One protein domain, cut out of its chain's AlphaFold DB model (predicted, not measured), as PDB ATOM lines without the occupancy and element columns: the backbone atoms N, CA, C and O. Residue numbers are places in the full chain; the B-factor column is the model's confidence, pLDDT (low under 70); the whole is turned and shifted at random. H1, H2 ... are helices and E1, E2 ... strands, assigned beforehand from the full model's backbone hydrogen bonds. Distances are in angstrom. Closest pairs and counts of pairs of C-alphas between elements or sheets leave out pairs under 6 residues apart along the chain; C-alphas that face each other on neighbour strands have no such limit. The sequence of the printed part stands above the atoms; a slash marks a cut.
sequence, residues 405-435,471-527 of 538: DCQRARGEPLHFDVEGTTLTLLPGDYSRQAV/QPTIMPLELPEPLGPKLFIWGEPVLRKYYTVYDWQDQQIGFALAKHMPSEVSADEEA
ATOM      1  N   ASP A 405      32.188  28.552 -35.469       83.06
ATOM      2  CA  ASP A 405      32.174  29.549 -34.414       83.06
ATOM      3  C   ASP A 405      30.769  29.607 -33.811       83.06
ATOM      4  O   ASP A 405      29.901  30.359 -34.256       83.06
ATOM      5  N   CYS A 406      30.542  28.764 -32.806       89.38
ATOM      6  CA  CYS A 406      29.272  28.734 -32.104       89.38
ATOM      7  C   CYS A 406      29.077  29.930 -31.181       89.38
ATOM      8  O   CYS A 406      27.959  30.104 -30.723       89.38
ATOM      9  N   GLN A 407      30.072  30.810 -30.984       87.19
ATOM     10  CA  GLN A 407      29.864  32.056 -30.232       87.19
ATOM     11  C   GLN A 407      28.850  32.975 -30.924       87.19
ATOM     12  O   GLN A 407      28.154  33.743 -30.266       87.19
ATOM     13  N   ARG A 408      28.728  32.860 -32.252       87.44
ATOM     14  CA  ARG A 408      27.753  33.587 -33.077       87.44
ATOM     15  C   ARG A 408      26.541  32.731 -33.445       87.44
ATOM     16  O   ARG A 408      25.896  32.986 -34.466       87.44
ATOM     17  N   ALA A 409      26.254  31.690 -32.663       91.62
ATOM     18  CA  ALA A 409      25.033  30.917 -32.834       91.62
ATOM     19  C   ALA A 409      23.811  31.850 -32.786       91.62
ATOM     20  O   ALA A 409      23.805  32.862 -32.086       91.62
ATOM     21  N   ARG A 410      22.781  31.529 -33.570       93.12
ATOM     22  CA  ARG A 410      21.507  32.255 -33.544       93.12
ATOM     23  C   ARG A 410      20.591  31.615 -32.505       93.12
ATOM     24  O   ARG A 410      20.554  30.392 -32.409       93.12
ATOM     25  N   GLY A 411      19.849  32.431 -31.768       93.00
ATOM     26  CA  GLY A 411      18.901  31.986 -30.751       93.00
ATOM     27  C   GLY A 411      18.486  33.139 -29.841       93.00
ATOM     28  O   GLY A 411      18.955  34.263 -30.021       93.00
ATOM     29  N   GLU A 412      17.651  32.833 -28.854       96.50
ATOM     30  CA  GLU A 412      17.223  33.788 -27.832       96.50
ATOM     31  C   GLU A 412      18.122  33.706 -26.590       96.50
ATOM     32  O   GLU A 412      18.558  32.614 -26.216       96.50
ATOM     33  N   PRO A 413      18.419  34.831 -25.922       96.69
ATOM     34  CA  PRO A 413      19.107  34.791 -24.643       96.69
ATOM     35  C   PRO A 413      18.246  34.089 -23.582       96.69
ATOM     36  O   PRO A 413      17.026  34.242 -23.538       96.69
ATOM     37  N   LEU A 414      18.893  33.338 -22.693       96.62
ATOM     38  CA  LEU A 414      18.256  32.743 -21.522       96.62
ATOM     39  C   LEU A 414      18.535  33.607 -20.300       96.62
ATOM     40  O   LEU A 414      19.694  33.910 -20.014       96.62
ATOM     41  N   HIS A 415      17.483  33.962 -19.572       97.38
ATOM     42  CA  HIS A 415      17.558  34.755 -18.353       97.38
ATOM     43  C   HIS A 415      17.096  33.910 -17.164       97.38
ATOM     44  O   HIS A 415      15.986  33.383 -17.175       97.38
ATOM     45  N   PHE A 416      17.945  33.793 -16.147       95.75
ATOM     46  CA  PHE A 416      17.630  33.143 -14.878       95.75
ATOM     47  C   PHE A 416      17.597  34.211 -13.791       95.75
ATOM     48  O   PHE A 416      18.623  34.831 -13.522       95.75
ATOM     49  N   ASP A 417      16.427  34.442 -13.203       96.25
ATOM     50  CA  ASP A 417      16.268  35.345 -12.063       96.25
ATOM     51  C   ASP A 417      16.495  34.571 -10.759       96.25
ATOM     52  O   ASP A 417      15.840  33.558 -10.504       96.25
ATOM     53  N   VAL A 418      17.471  35.022  -9.976       94.12
ATOM     54  CA  VAL A 418      17.953  34.370  -8.761       94.12
ATOM     55  C   VAL A 418      18.067  35.439  -7.688       94.12
ATOM     56  O   VAL A 418      19.029  36.204  -7.662       94.12
ATOM     57  N   GLU A 419      17.048  35.522  -6.834       91.31
ATOM     58  CA  GLU A 419      17.022  36.419  -5.670       91.31
ATOM     59  C   GLU A 419      17.375  37.884  -6.012       91.31
ATOM     60  O   GLU A 419      18.101  38.563  -5.289       91.31
ATOM     61  N   GLY A 420      16.863  38.385  -7.145       92.56
ATOM     62  CA  GLY A 420      17.084  39.762  -7.597       92.56
ATOM     63  C   GLY A 420      18.346  39.968  -8.440       92.56
ATOM     64  O   GLY A 420      18.629  41.097  -8.847       92.56
ATOM     65  N   THR A 421      19.090  38.903  -8.745       93.62
ATOM     66  CA  THR A 421      20.179  38.912  -9.728       93.62
ATOM     67  C   THR A 421      19.787  38.101 -10.957       93.62
ATOM     68  O   THR A 421      19.398  36.942 -10.852       93.62
ATOM     69  N   THR A 422      19.944  38.676 -12.151       97.56
ATOM     70  CA  THR A 422      19.646  37.973 -13.407       97.56
ATOM     71  C   THR A 422      20.915  37.439 -14.070       97.56
ATOM     72  O   THR A 422      21.714  38.202 -14.618       97.56
ATOM     73  N   LEU A 423      21.074  36.115 -14.108       97.19
ATOM     74  CA  LEU A 423      22.106  35.458 -14.910       97.19
ATOM     75  C   LEU A 423      21.618  35.332 -16.354       97.19
ATOM     76  O   LEU A 423      20.584  34.728 -16.624       97.19
ATOM     77  N   THR A 424      22.369  35.890 -17.302       97.69
ATOM     78  CA  THR A 424      22.023  35.844 -18.733       97.69
ATOM     79  C   THR A 424      22.991  34.953 -19.507       97.69
ATOM     80  O   THR A 424      24.201  35.164 -19.419       97.69
ATOM     81  N   LEU A 425      22.497  34.010 -20.313       97.19
ATOM     82  CA  LEU A 425      23.270  33.248 -21.303       97.19
ATOM     83  C   LEU A 425      22.860  33.670 -22.714       97.19
ATOM     84  O   LEU A 425      21.684  33.639 -23.054       97.19
ATOM     85  N   LEU A 426      23.821  34.046 -23.549       97.00
ATOM     86  CA  LEU A 426      23.606  34.285 -24.972       97.00
ATOM     87  C   LEU A 426      23.607  32.950 -25.731       97.00
ATOM     88  O   LEU A 426      24.190  31.978 -25.246       97.00
ATOM     89  N   PRO A 427      23.065  32.904 -26.960       96.38
ATOM     90  CA  PRO A 427      23.134  31.726 -27.825       96.38
ATOM     91  C   PRO A 427      24.513  31.096 -27.938       96.38
ATOM     92  O   PRO A 427      24.634  29.874 -27.930       96.38
ATOM     93  N   GLY A 428      25.562  31.918 -27.986       94.00
ATOM     94  CA  GLY A 428      26.933  31.429 -28.029       94.00
ATOM     95  C   GLY A 428      27.452  30.809 -26.734       94.00
ATOM     96  O   GLY A 428      28.360  29.984 -26.790       94.00
ATOM     97  N   ASP A 429      26.860  31.159 -25.592       95.12
ATOM     98  CA  ASP A 429      27.239  30.626 -24.282       95.12
ATOM     99  C   ASP A 429      26.674  29.218 -24.064       95.12
ATOM    100  O   ASP A 429      27.310  28.390 -23.417       95.12
ATOM    101  N   TYR A 430      25.498  28.933 -24.633       95.50
ATOM    102  CA  TYR A 430      24.845  27.626 -24.529       95.50
ATOM    103  C   TYR A 430      24.918  26.788 -25.812       95.50
ATOM    104  O   TYR A 430      24.308  25.724 -25.861       95.50
ATOM    105  N   SER A 431      25.669  27.195 -26.838       94.75
ATOM    106  CA  SER A 431      25.837  26.412 -28.072       94.75
ATOM    107  C   SER A 431      27.224  25.785 -28.185       94.75
ATOM    108  O   SER A 431      28.243  26.410 -27.897       94.75
ATOM    109  N   ARG A 432      27.279  24.551 -28.693       90.56
ATOM    110  CA  ARG A 432      28.524  23.861 -29.056       90.56
ATOM    111  C   ARG A 432      28.459  23.324 -30.476       90.56
ATOM    112  O   ARG A 432      27.383  23.180 -31.047       90.56
ATOM    113  N   GLN A 433      29.615  23.008 -31.049       86.56
ATOM    114  CA  GLN A 433      29.659  22.315 -32.331       86.56
ATOM    115  C   GLN A 433      29.025  20.928 -32.173       86.56
ATOM    116  O   GLN A 433      29.393  20.183 -31.263       86.56
ATOM    117  N   ALA A 434      28.066  20.609 -33.039       79.88
ATOM    118  CA  ALA A 434      27.425  19.307 -33.070       79.88
ATOM    119  C   ALA A 434      28.466  18.224 -33.369       79.88
ATOM    120  O   ALA A 434      29.189  18.301 -34.367       79.88
ATOM    121  N   VAL A 435      28.523  17.210 -32.513       71.62
ATOM    122  CA  VAL A 435      29.173  15.939 -32.829       71.62
ATOM    123  C   VAL A 435      28.052  15.087 -33.407       71.62
ATOM    124  O   VAL A 435      27.168  14.671 -32.664       71.62
ATOM    125  N   GLN A 471      24.780  23.123 -32.087       92.12
ATOM    126  CA  GLN A 471      23.667  22.586 -31.325       92.12
ATOM    127  C   GLN A 471      23.646  23.210 -29.929       92.12
ATOM    128  O   GLN A 471      24.712  23.399 -29.325       92.12
ATOM    129  N   PRO A 472      22.453  23.524 -29.402       92.56
ATOM    130  CA  PRO A 472      22.320  23.944 -28.020       92.56
ATOM    131  C   PRO A 472      22.737  22.805 -27.080       92.56
ATOM    132  O   PRO A 472      22.521  21.626 -27.345       92.56
ATOM    133  N   THR A 473      23.330  23.175 -25.954       93.38
ATOM    134  CA  THR A 473      23.768  22.290 -24.861       93.38
ATOM    135  C   THR A 473      22.751  22.259 -23.727       93.38
ATOM    136  O   THR A 473      23.098  22.139 -22.556       93.38
ATOM    137  N   ILE A 474      21.479  22.397 -24.090       92.56
ATOM    138  CA  ILE A 474      20.339  22.401 -23.182       92.56
ATOM    139  C   ILE A 474      19.562  21.125 -23.459       92.56
ATOM    140  O   ILE A 474      19.346  20.771 -24.618       92.56
ATOM    141  N   MET A 475      19.151  20.440 -22.398       92.00
ATOM    142  CA  MET A 475      18.438  19.176 -22.494       92.00
ATOM    143  C   MET A 475      17.200  19.234 -21.597       92.00
ATOM    144  O   MET A 475      17.346  19.581 -20.422       92.00
ATOM    145  N   PRO A 476      16.001  18.916 -22.117       91.00
ATOM    146  CA  PRO A 476      14.841  18.718 -21.262       91.00
ATOM    147  C   PRO A 476      15.087  17.485 -20.389       91.00
ATOM    148  O   PRO A 476      15.510  16.442 -20.886       91.00
ATOM    149  N   LEU A 477      14.853  17.617 -19.087       89.38
ATOM    150  CA  LEU A 477      15.022  16.534 -18.131       89.38
ATOM    151  C   LEU A 477      13.797  16.485 -17.222       89.38
ATOM    152  O   LEU A 477      13.492  17.459 -16.539       89.38
ATOM    153  N   GLU A 478      13.118  15.345 -17.211       89.88
ATOM    154  CA  GLU A 478      12.023  15.063 -16.288       89.88
ATOM    155  C   GLU A 478      12.575  14.222 -15.138       89.88
ATOM    156  O   GLU A 478      13.041  13.099 -15.342       89.88
ATOM    157  N   LEU A 479      12.570  14.781 -13.928       89.56
ATOM    158  CA  LEU A 479      13.017  14.081 -12.728       89.56
ATOM    159  C   LEU A 479      11.811  13.725 -11.861       89.56
ATOM    160  O   LEU A 479      11.003  14.610 -11.559       89.56
ATOM    161  N   PRO A 480      11.681  12.455 -11.437       89.62
ATOM    162  CA  PRO A 480      10.649  12.075 -10.490       89.62
ATOM    163  C   PRO A 480      10.923  12.704  -9.119       89.62
ATOM    164  O   PRO A 480      12.006  13.220  -8.817       89.62
ATOM    165  N   GLU A 481       9.918  12.649  -8.256       89.44
ATOM    166  CA  GLU A 481      10.092  12.951  -6.838       89.44
ATOM    167  C   GLU A 481      11.195  12.062  -6.226       89.44
ATOM    168  O   GLU A 481      11.358  10.910  -6.644       89.44
ATOM    169  N   PRO A 482      11.988  12.571  -5.262       87.56
ATOM    170  CA  PRO A 482      11.782  13.798  -4.477       87.56
ATOM    171  C   PRO A 482      12.366  15.086  -5.083       87.56
ATOM    172  O   PRO A 482      12.127  16.163  -4.547       87.56
ATOM    173  N   LEU A 483      13.132  15.003  -6.176       84.12
ATOM    174  CA  LEU A 483      13.752  16.182  -6.807       84.12
ATOM    175  C   LEU A 483      12.721  17.027  -7.573       84.12
ATOM    176  O   LEU A 483      12.781  18.255  -7.551       84.12
ATOM    177  N   GLY A 484      11.739  16.354  -8.178       79.56
ATOM    178  CA  GLY A 484      10.511  16.955  -8.686       79.56
ATOM    179  C   GLY A 484      10.645  17.748  -9.999       79.56
ATOM    180  O   GLY A 484      11.741  18.063 -10.464       79.56
ATOM    181  N   PRO A 485       9.504  18.127 -10.605       82.38
ATOM    182  CA  PRO A 485       9.428  18.691 -11.959       82.38
ATOM    183  C   PRO A 485       9.876  20.161 -12.082       82.38
ATOM    184  O   PRO A 485       9.798  20.736 -13.162       82.38
ATOM    185  N   LYS A 486      10.303  20.805 -10.987       85.31
ATOM    186  CA  LYS A 486      10.672  22.237 -10.949       85.31
ATOM    187  C   LYS A 486      12.176  22.467 -10.796       85.31
ATOM    188  O   LYS A 486      12.597  23.562 -10.428       85.31
ATOM    189  N   LEU A 487      12.980  21.439 -11.048       89.88
ATOM    190  CA  LEU A 487      14.425  21.506 -10.901       89.88
ATOM    191  C   LEU A 487      15.095  21.919 -12.217       89.88
ATOM    192  O   LEU A 487      14.954  21.247 -13.236       89.88
ATOM    193  N   PHE A 488      15.884  22.991 -12.168       91.06
ATOM    194  CA  PHE A 488      16.846  23.333 -13.215       91.06
ATOM    195  C   PHE A 488      18.248  22.935 -12.769       91.06
ATOM    196  O   PHE A 488      18.663  23.244 -11.654       91.06
ATOM    197  N   ILE A 489      18.994  22.281 -13.658       93.44
ATOM    198  CA  ILE A 489      20.394  21.929 -13.417       93.44
ATOM    199  C   ILE A 489      21.275  22.848 -14.258       93.44
ATOM    200  O   ILE A 489      21.277  22.785 -15.489       93.44
ATOM    201  N   TRP A 490      22.049  23.701 -13.592       95.75
ATOM    202  CA  TRP A 490      23.033  24.556 -14.247       95.75
ATOM    203  C   TRP A 490      24.348  23.811 -14.440       95.75
ATOM    204  O   TRP A 490      25.163  23.689 -13.531       95.75
ATOM    205  N   GLY A 491      24.527  23.285 -15.650       94.94
ATOM    206  CA  GLY A 491      25.743  22.591 -16.049       94.94
ATOM    207  C   GLY A 491      26.822  23.511 -16.627       94.94
ATOM    208  O   GLY A 491      26.891  24.712 -16.357       94.94
ATOM    209  N   GLU A 492      27.639  22.916 -17.497       94.19
ATOM    210  CA  GLU A 492      28.768  23.552 -18.187       94.19
ATOM    211  C   GLU A 492      28.468  24.959 -18.756       94.19
ATOM    212  O   GLU A 492      29.306  25.839 -18.555       94.19
ATOM    213  N   PRO A 493      27.319  25.245 -19.410       95.19
ATOM    214  CA  PRO A 493      27.088  26.559 -20.024       95.19
ATOM    215  C   PRO A 493      27.102  27.724 -19.028       95.19
ATOM    216  O   PRO A 493      27.687  28.771 -19.302       95.19
ATOM    217  N   VAL A 494      26.505  27.529 -17.848       96.50
ATOM    218  CA  VAL A 494      26.502  28.540 -16.781       96.50
ATOM    219  C   VAL A 494      27.897  28.658 -16.183       96.50
ATOM    220  O   VAL A 494      28.430  29.762 -16.116       96.50
ATOM    221  N   LEU A 495      28.522  27.529 -15.838       96.00
ATOM    222  CA  LEU A 495      29.833  27.485 -15.177       96.00
ATOM    223  C   LEU A 495      30.982  27.988 -16.064       96.00
ATOM    224  O   LEU A 495      32.022  28.419 -15.574       96.00
ATOM    225  N   ARG A 496      30.821  27.940 -17.389       93.38
ATOM    226  CA  ARG A 496      31.783  28.537 -18.321       93.38
ATOM    227  C   ARG A 496      31.662  30.044 -18.379       93.38
ATOM    228  O   ARG A 496      32.685  30.700 -18.564       93.38
ATOM    229  N   LYS A 497      30.452  30.596 -18.272       95.44
ATOM    230  CA  LYS A 497      30.229  32.045 -18.336       95.44
ATOM    231  C   LYS A 497      30.445  32.724 -16.988       95.44
ATOM    232  O   LYS A 497      31.010  33.814 -16.943       95.44
ATOM    233  N   TYR A 498      30.013  32.082 -15.912       97.19
ATOM    234  CA  TYR A 498      30.080  32.606 -14.560       97.19
ATOM    235  C   TYR A 498      31.040  31.767 -13.722       97.19
ATOM    236  O   TYR A 498      30.925  30.548 -13.657       97.19
ATOM    237  N   TYR A 499      31.987  32.434 -13.076       97.12
ATOM    238  CA  TYR A 499      32.757  31.866 -11.987       97.12
ATOM    239  C   TYR A 499      31.825  31.623 -10.798       97.12
ATOM    240  O   TYR A 499      31.094  32.529 -10.394       97.12
ATOM    241  N   THR A 500      31.862  30.410 -10.253       96.94
ATOM    242  CA  THR A 500      30.965  29.971  -9.182       96.94
ATOM    243  C   THR A 500      31.762  29.645  -7.928       96.94
ATOM    244  O   THR A 500      32.758  28.923  -7.990       96.94
ATOM    245  N   VAL A 501      31.319  30.176  -6.792       97.75
ATOM    246  CA  VAL A 501      31.885  29.901  -5.466       97.75
ATOM    247  C   VAL A 501      30.850  29.141  -4.654       97.75
ATOM    248  O   VAL A 501      29.704  29.569  -4.583       97.75
ATOM    249  N   TYR A 502      31.261  28.034  -4.044       97.31
ATOM    250  CA  TYR A 502      30.425  27.246  -3.145       97.31
ATOM    251  C   TYR A 502      30.888  27.499  -1.715       97.31
ATOM    252  O   TYR A 502      31.977  27.064  -1.334       97.31
ATOM    253  N   ASP A 503      30.078  28.214  -0.941       97.88
ATOM    254  CA  ASP A 503      30.319  28.428   0.478       97.88
ATOM    255  C   ASP A 503      29.600  27.342   1.277       97.88
ATOM    256  O   ASP A 503      28.387  27.382   1.492       97.88
ATOM    257  N   TRP A 504      30.359  26.328   1.686       97.12
ATOM    258  CA  TRP A 504      29.821  25.236   2.489       97.12
ATOM    259  C   TRP A 504      29.494  25.662   3.923       97.12
ATOM    260  O   TRP A 504      28.621  25.064   4.549       97.12
ATOM    261  N   GLN A 505      30.186  26.665   4.464       97.56
ATOM    262  CA  GLN A 505      29.979  27.094   5.841       97.56
ATOM    263  C   GLN A 505      28.616  27.774   5.982       97.56
ATOM    264  O   GLN A 505      27.838  27.399   6.858       97.56
ATOM    265  N   ASP A 506      28.315  28.693   5.066       98.19
ATOM    266  CA  ASP A 506      27.073  29.468   5.087       98.19
ATOM    267  C   ASP A 506      25.972  28.877   4.186       98.19
ATOM    268  O   ASP A 506      24.859  29.400   4.146       98.19
ATOM    269  N   GLN A 507      26.251  27.758   3.501       97.62
ATOM    270  CA  GLN A 507      25.340  27.060   2.577       97.62
ATOM    271  C   GLN A 507      24.851  27.962   1.430       97.62
ATOM    272  O   GLN A 507      23.668  27.984   1.089       97.62
ATOM    273  N   GLN A 508      25.773  28.708   0.820       96.62
ATOM    274  CA  GLN A 508      25.482  29.683  -0.234       96.62
ATOM    275  C   GLN A 508      26.287  29.419  -1.506       96.62
ATOM    276  O   GLN A 508      27.334  28.767  -1.500       96.62
ATOM    277  N   ILE A 509      25.792  29.956  -2.623       96.62
ATOM    278  CA  ILE A 509      26.469  29.897  -3.917       96.62
ATOM    279  C   ILE A 509      26.596  31.317  -4.467       96.62
ATOM    280  O   ILE A 509      25.602  32.016  -4.640       96.62
ATOM    281  N   GLY A 510      27.826  31.732  -4.761       96.44
ATOM    282  CA  GLY A 510      28.130  33.023  -5.373       96.44
ATOM    283  C   GLY A 510      28.423  32.893  -6.866       96.44
ATOM    284  O   GLY A 510      29.066  31.934  -7.292       96.44
ATOM    285  N   PHE A 511      28.012  33.889  -7.654       96.62
ATOM    286  CA  PHE A 511      28.307  33.981  -9.086       96.62
ATOM    287  C   PHE A 511      29.019  35.297  -9.417       96.62
ATOM    288  O   PHE A 511      28.637  36.364  -8.943       96.62
ATOM    289  N   ALA A 512      30.029  35.232 -10.280       96.38
ATOM    290  CA  ALA A 512      30.693  36.393 -10.874       96.38
ATOM    291  C   ALA A 512      30.986  36.119 -12.353       96.38
ATOM    292  O   ALA A 512      31.070  34.966 -12.756       96.38
ATOM    293  N   LEU A 513      31.164  37.142 -13.193       96.19
ATOM    294  CA  LEU A 513      31.532  36.912 -14.595       96.19
ATOM    295  C   LEU A 513      32.924  36.261 -14.682       96.19
ATOM    296  O   LEU A 513      33.890  36.767 -14.107       96.19
ATOM    297  N   ALA A 514      33.037  35.147 -15.406       95.81
ATOM    298  CA  ALA A 514      34.317  34.486 -15.614       95.81
ATOM    299  C   ALA A 514      35.210  35.313 -16.551       95.81
ATOM    300  O   ALA A 514      34.749  35.913 -17.521       95.81
ATOM    301  N   LYS A 515      36.518  35.313 -16.287       92.38
ATOM    302  CA  LYS A 515      37.502  35.952 -17.166       92.38
ATOM    303  C   LYS A 515      37.928  34.981 -18.264       92.38
ATOM    304  O   LYS A 515      38.762  34.106 -18.030       92.38
ATOM    305  N   HIS A 516      37.405  35.156 -19.473       83.38
ATOM    306  CA  HIS A 516      37.875  34.423 -20.650       83.38
ATOM    307  C   HIS A 516      39.149  35.061 -21.201       83.38
ATOM    308  O   HIS A 516      39.292  36.284 -21.212       83.38
ATOM    309  N   MET A 517      40.089  34.243 -21.679       72.06
ATOM    310  CA  MET A 517      41.146  34.790 -22.526       72.06
ATOM    311  C   MET A 517      40.497  35.247 -23.837       72.06
ATOM    312  O   MET A 517      39.734  34.459 -24.405       72.06
ATOM    313  N   PRO A 518      40.765  36.478 -24.307       61.22
ATOM    314  CA  PRO A 518      40.221  36.945 -25.571       61.22
ATOM    315  C   PRO A 518      40.611  35.941 -26.653       61.22
ATOM    316  O   PRO A 518      41.790  35.609 -26.811       61.22
ATOM    317  N   SER A 519      39.616  35.405 -27.359       56.50
ATOM    318  CA  SER A 519      39.898  34.698 -28.598       56.50
ATOM    319  C   SER A 519      40.453  35.747 -29.559       56.50
ATOM    320  O   SER A 519      39.926  36.853 -29.644       56.50
ATOM    321  N   GLU A 520      41.541  35.453 -30.269       52.31
ATOM    322  CA  GLU A 520      42.199  36.448 -31.138       52.31
ATOM    323  C   GLU A 520      41.243  37.044 -32.193       52.31
ATOM    324  O   GLU A 520      41.441  38.158 -32.660       52.31
ATOM    325  N   VAL A 521      40.134  36.355 -32.480       53.94
ATOM    326  CA  VAL A 521      39.051  36.809 -33.362       53.94
ATOM    327  C   VAL A 521      38.229  37.965 -32.766       53.94
ATOM    328  O   VAL A 521      37.716  38.791 -33.520       53.94
ATOM    329  N   SER A 522      38.074  38.047 -31.439       49.50
ATOM    330  CA  SER A 522      37.298  39.113 -30.788       49.50
ATOM    331  C   SER A 522      38.131  40.352 -30.480       49.50
ATOM    332  O   SER A 522      37.562  41.434 -30.373       49.50
ATOM    333  N   ALA A 523      39.459  40.228 -30.380       52.38
ATOM    334  CA  ALA A 523      40.341  41.355 -30.081       52.38
ATOM    335  C   ALA A 523      40.253  42.462 -31.146       52.38
ATOM    336  O   ALA A 523      40.256  43.641 -30.800       52.38
ATOM    337  N   ASP A 524      40.092  42.100 -32.421       53.81
ATOM    338  CA  ASP A 524      39.933  43.065 -33.515       53.81
ATOM    339  C   ASP A 524      38.574  43.785 -33.495       53.81
ATOM    340  O   ASP A 524      38.488  44.962 -33.851       53.81
ATOM    341  N   GLU A 525      37.505  43.113 -33.063       57.50
ATOM    342  CA  GLU A 525      36.163  43.703 -32.938       57.50
ATOM    343  C   GLU A 525      36.034  44.539 -31.658       57.50
ATOM    344  O   GLU A 525      35.539  45.664 -31.702       57.50
ATOM    345  N   GLU A 526      36.563  44.061 -30.532       53.59
ATOM    346  CA  GLU A 526      36.589  44.794 -29.265       53.59
ATOM    347  C   GLU A 526      37.497  46.030 -29.364       53.59
ATOM    348  O   GLU A 526      37.122  47.113 -28.914       53.59
ATOM    349  N   ALA A 527      38.637  45.935 -30.063       56.44
ATOM    350  CA  ALA A 527      39.477  47.092 -30.369       56.44
ATOM    351  C   ALA A 527      38.779  48.103 -31.294       56.44
ATOM    352  O   ALA A 527      39.002  49.307 -31.152       56.44
TER     353      ALA A 527
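This is residues 405 to 435 and 471 to 527 of the 538 residues of the protein "Hypothetical protein" of Symbiodinium sp. KB8 (UniProt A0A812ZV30). Two separate two-stranded hairpins, E4 with E5 and E1 with E2, make a loose body, with the short helix H1 at the base of the first and near the end of E2. A long loop, residues 471 to 491, swings out to one end of the length, and a tail after E5 leads to H2 at the other, where residues 519 to 525 stick out. The 88 printed residues include two named helices and five named strands, in the order E1 E2 E3 H1 E4 E5 H2; the class is mixed, helices and strands, with under half of the residues in named elements. Both sheets are antiparallel; the whole is loose, with a radius of gyration of the C-alphas of 15.5 A, and only just elongated, spanning 49 by 32 by 24 A.

E4, residues 498 to 503, is 15.6 A long, and E5, residues 508 to 513, 17.2 A. H1 is residues 492 to 497. E1, residues 414 to 418, begins at C-alpha 414 (18.256, 32.743, -21.522); E2 is residues 421 to 425 and E3 residues 431 to 433. H2, residues 520 to 527, ends at C-alpha 527 (39.477, 47.092, -30.369).

In the hairpin of E4 and E5, N 499 and O 512 are 2.7 A apart, within hydrogen-bond range. The closest C-alphas of H1 and E2, Val 494 and Leu 425, are 7.3 A apart. In the hairpin of E1 and E2, N 416 and O 423 are 2.8 A apart, within hydrogen-bond range. E2 and E4 are only just apart, at 8.5 A. E3 pairs with no named strand, but its residues 431 to 432 pair antiparallel with residues 471 to 472. Every O i to N i+4 pair is within hydrogen-bond range in H1, and 2 of 4 in H2.

The C-alphas farthest apart, Glu 481 and Ala 527, are 50.8 A apart. Residues 436 to 470 are not printed; C-alphas 435 and 471 are 8.8 A apart across this cut. Of the links printed whole, none is long. Residues 518 to 527 have pLDDT under 70.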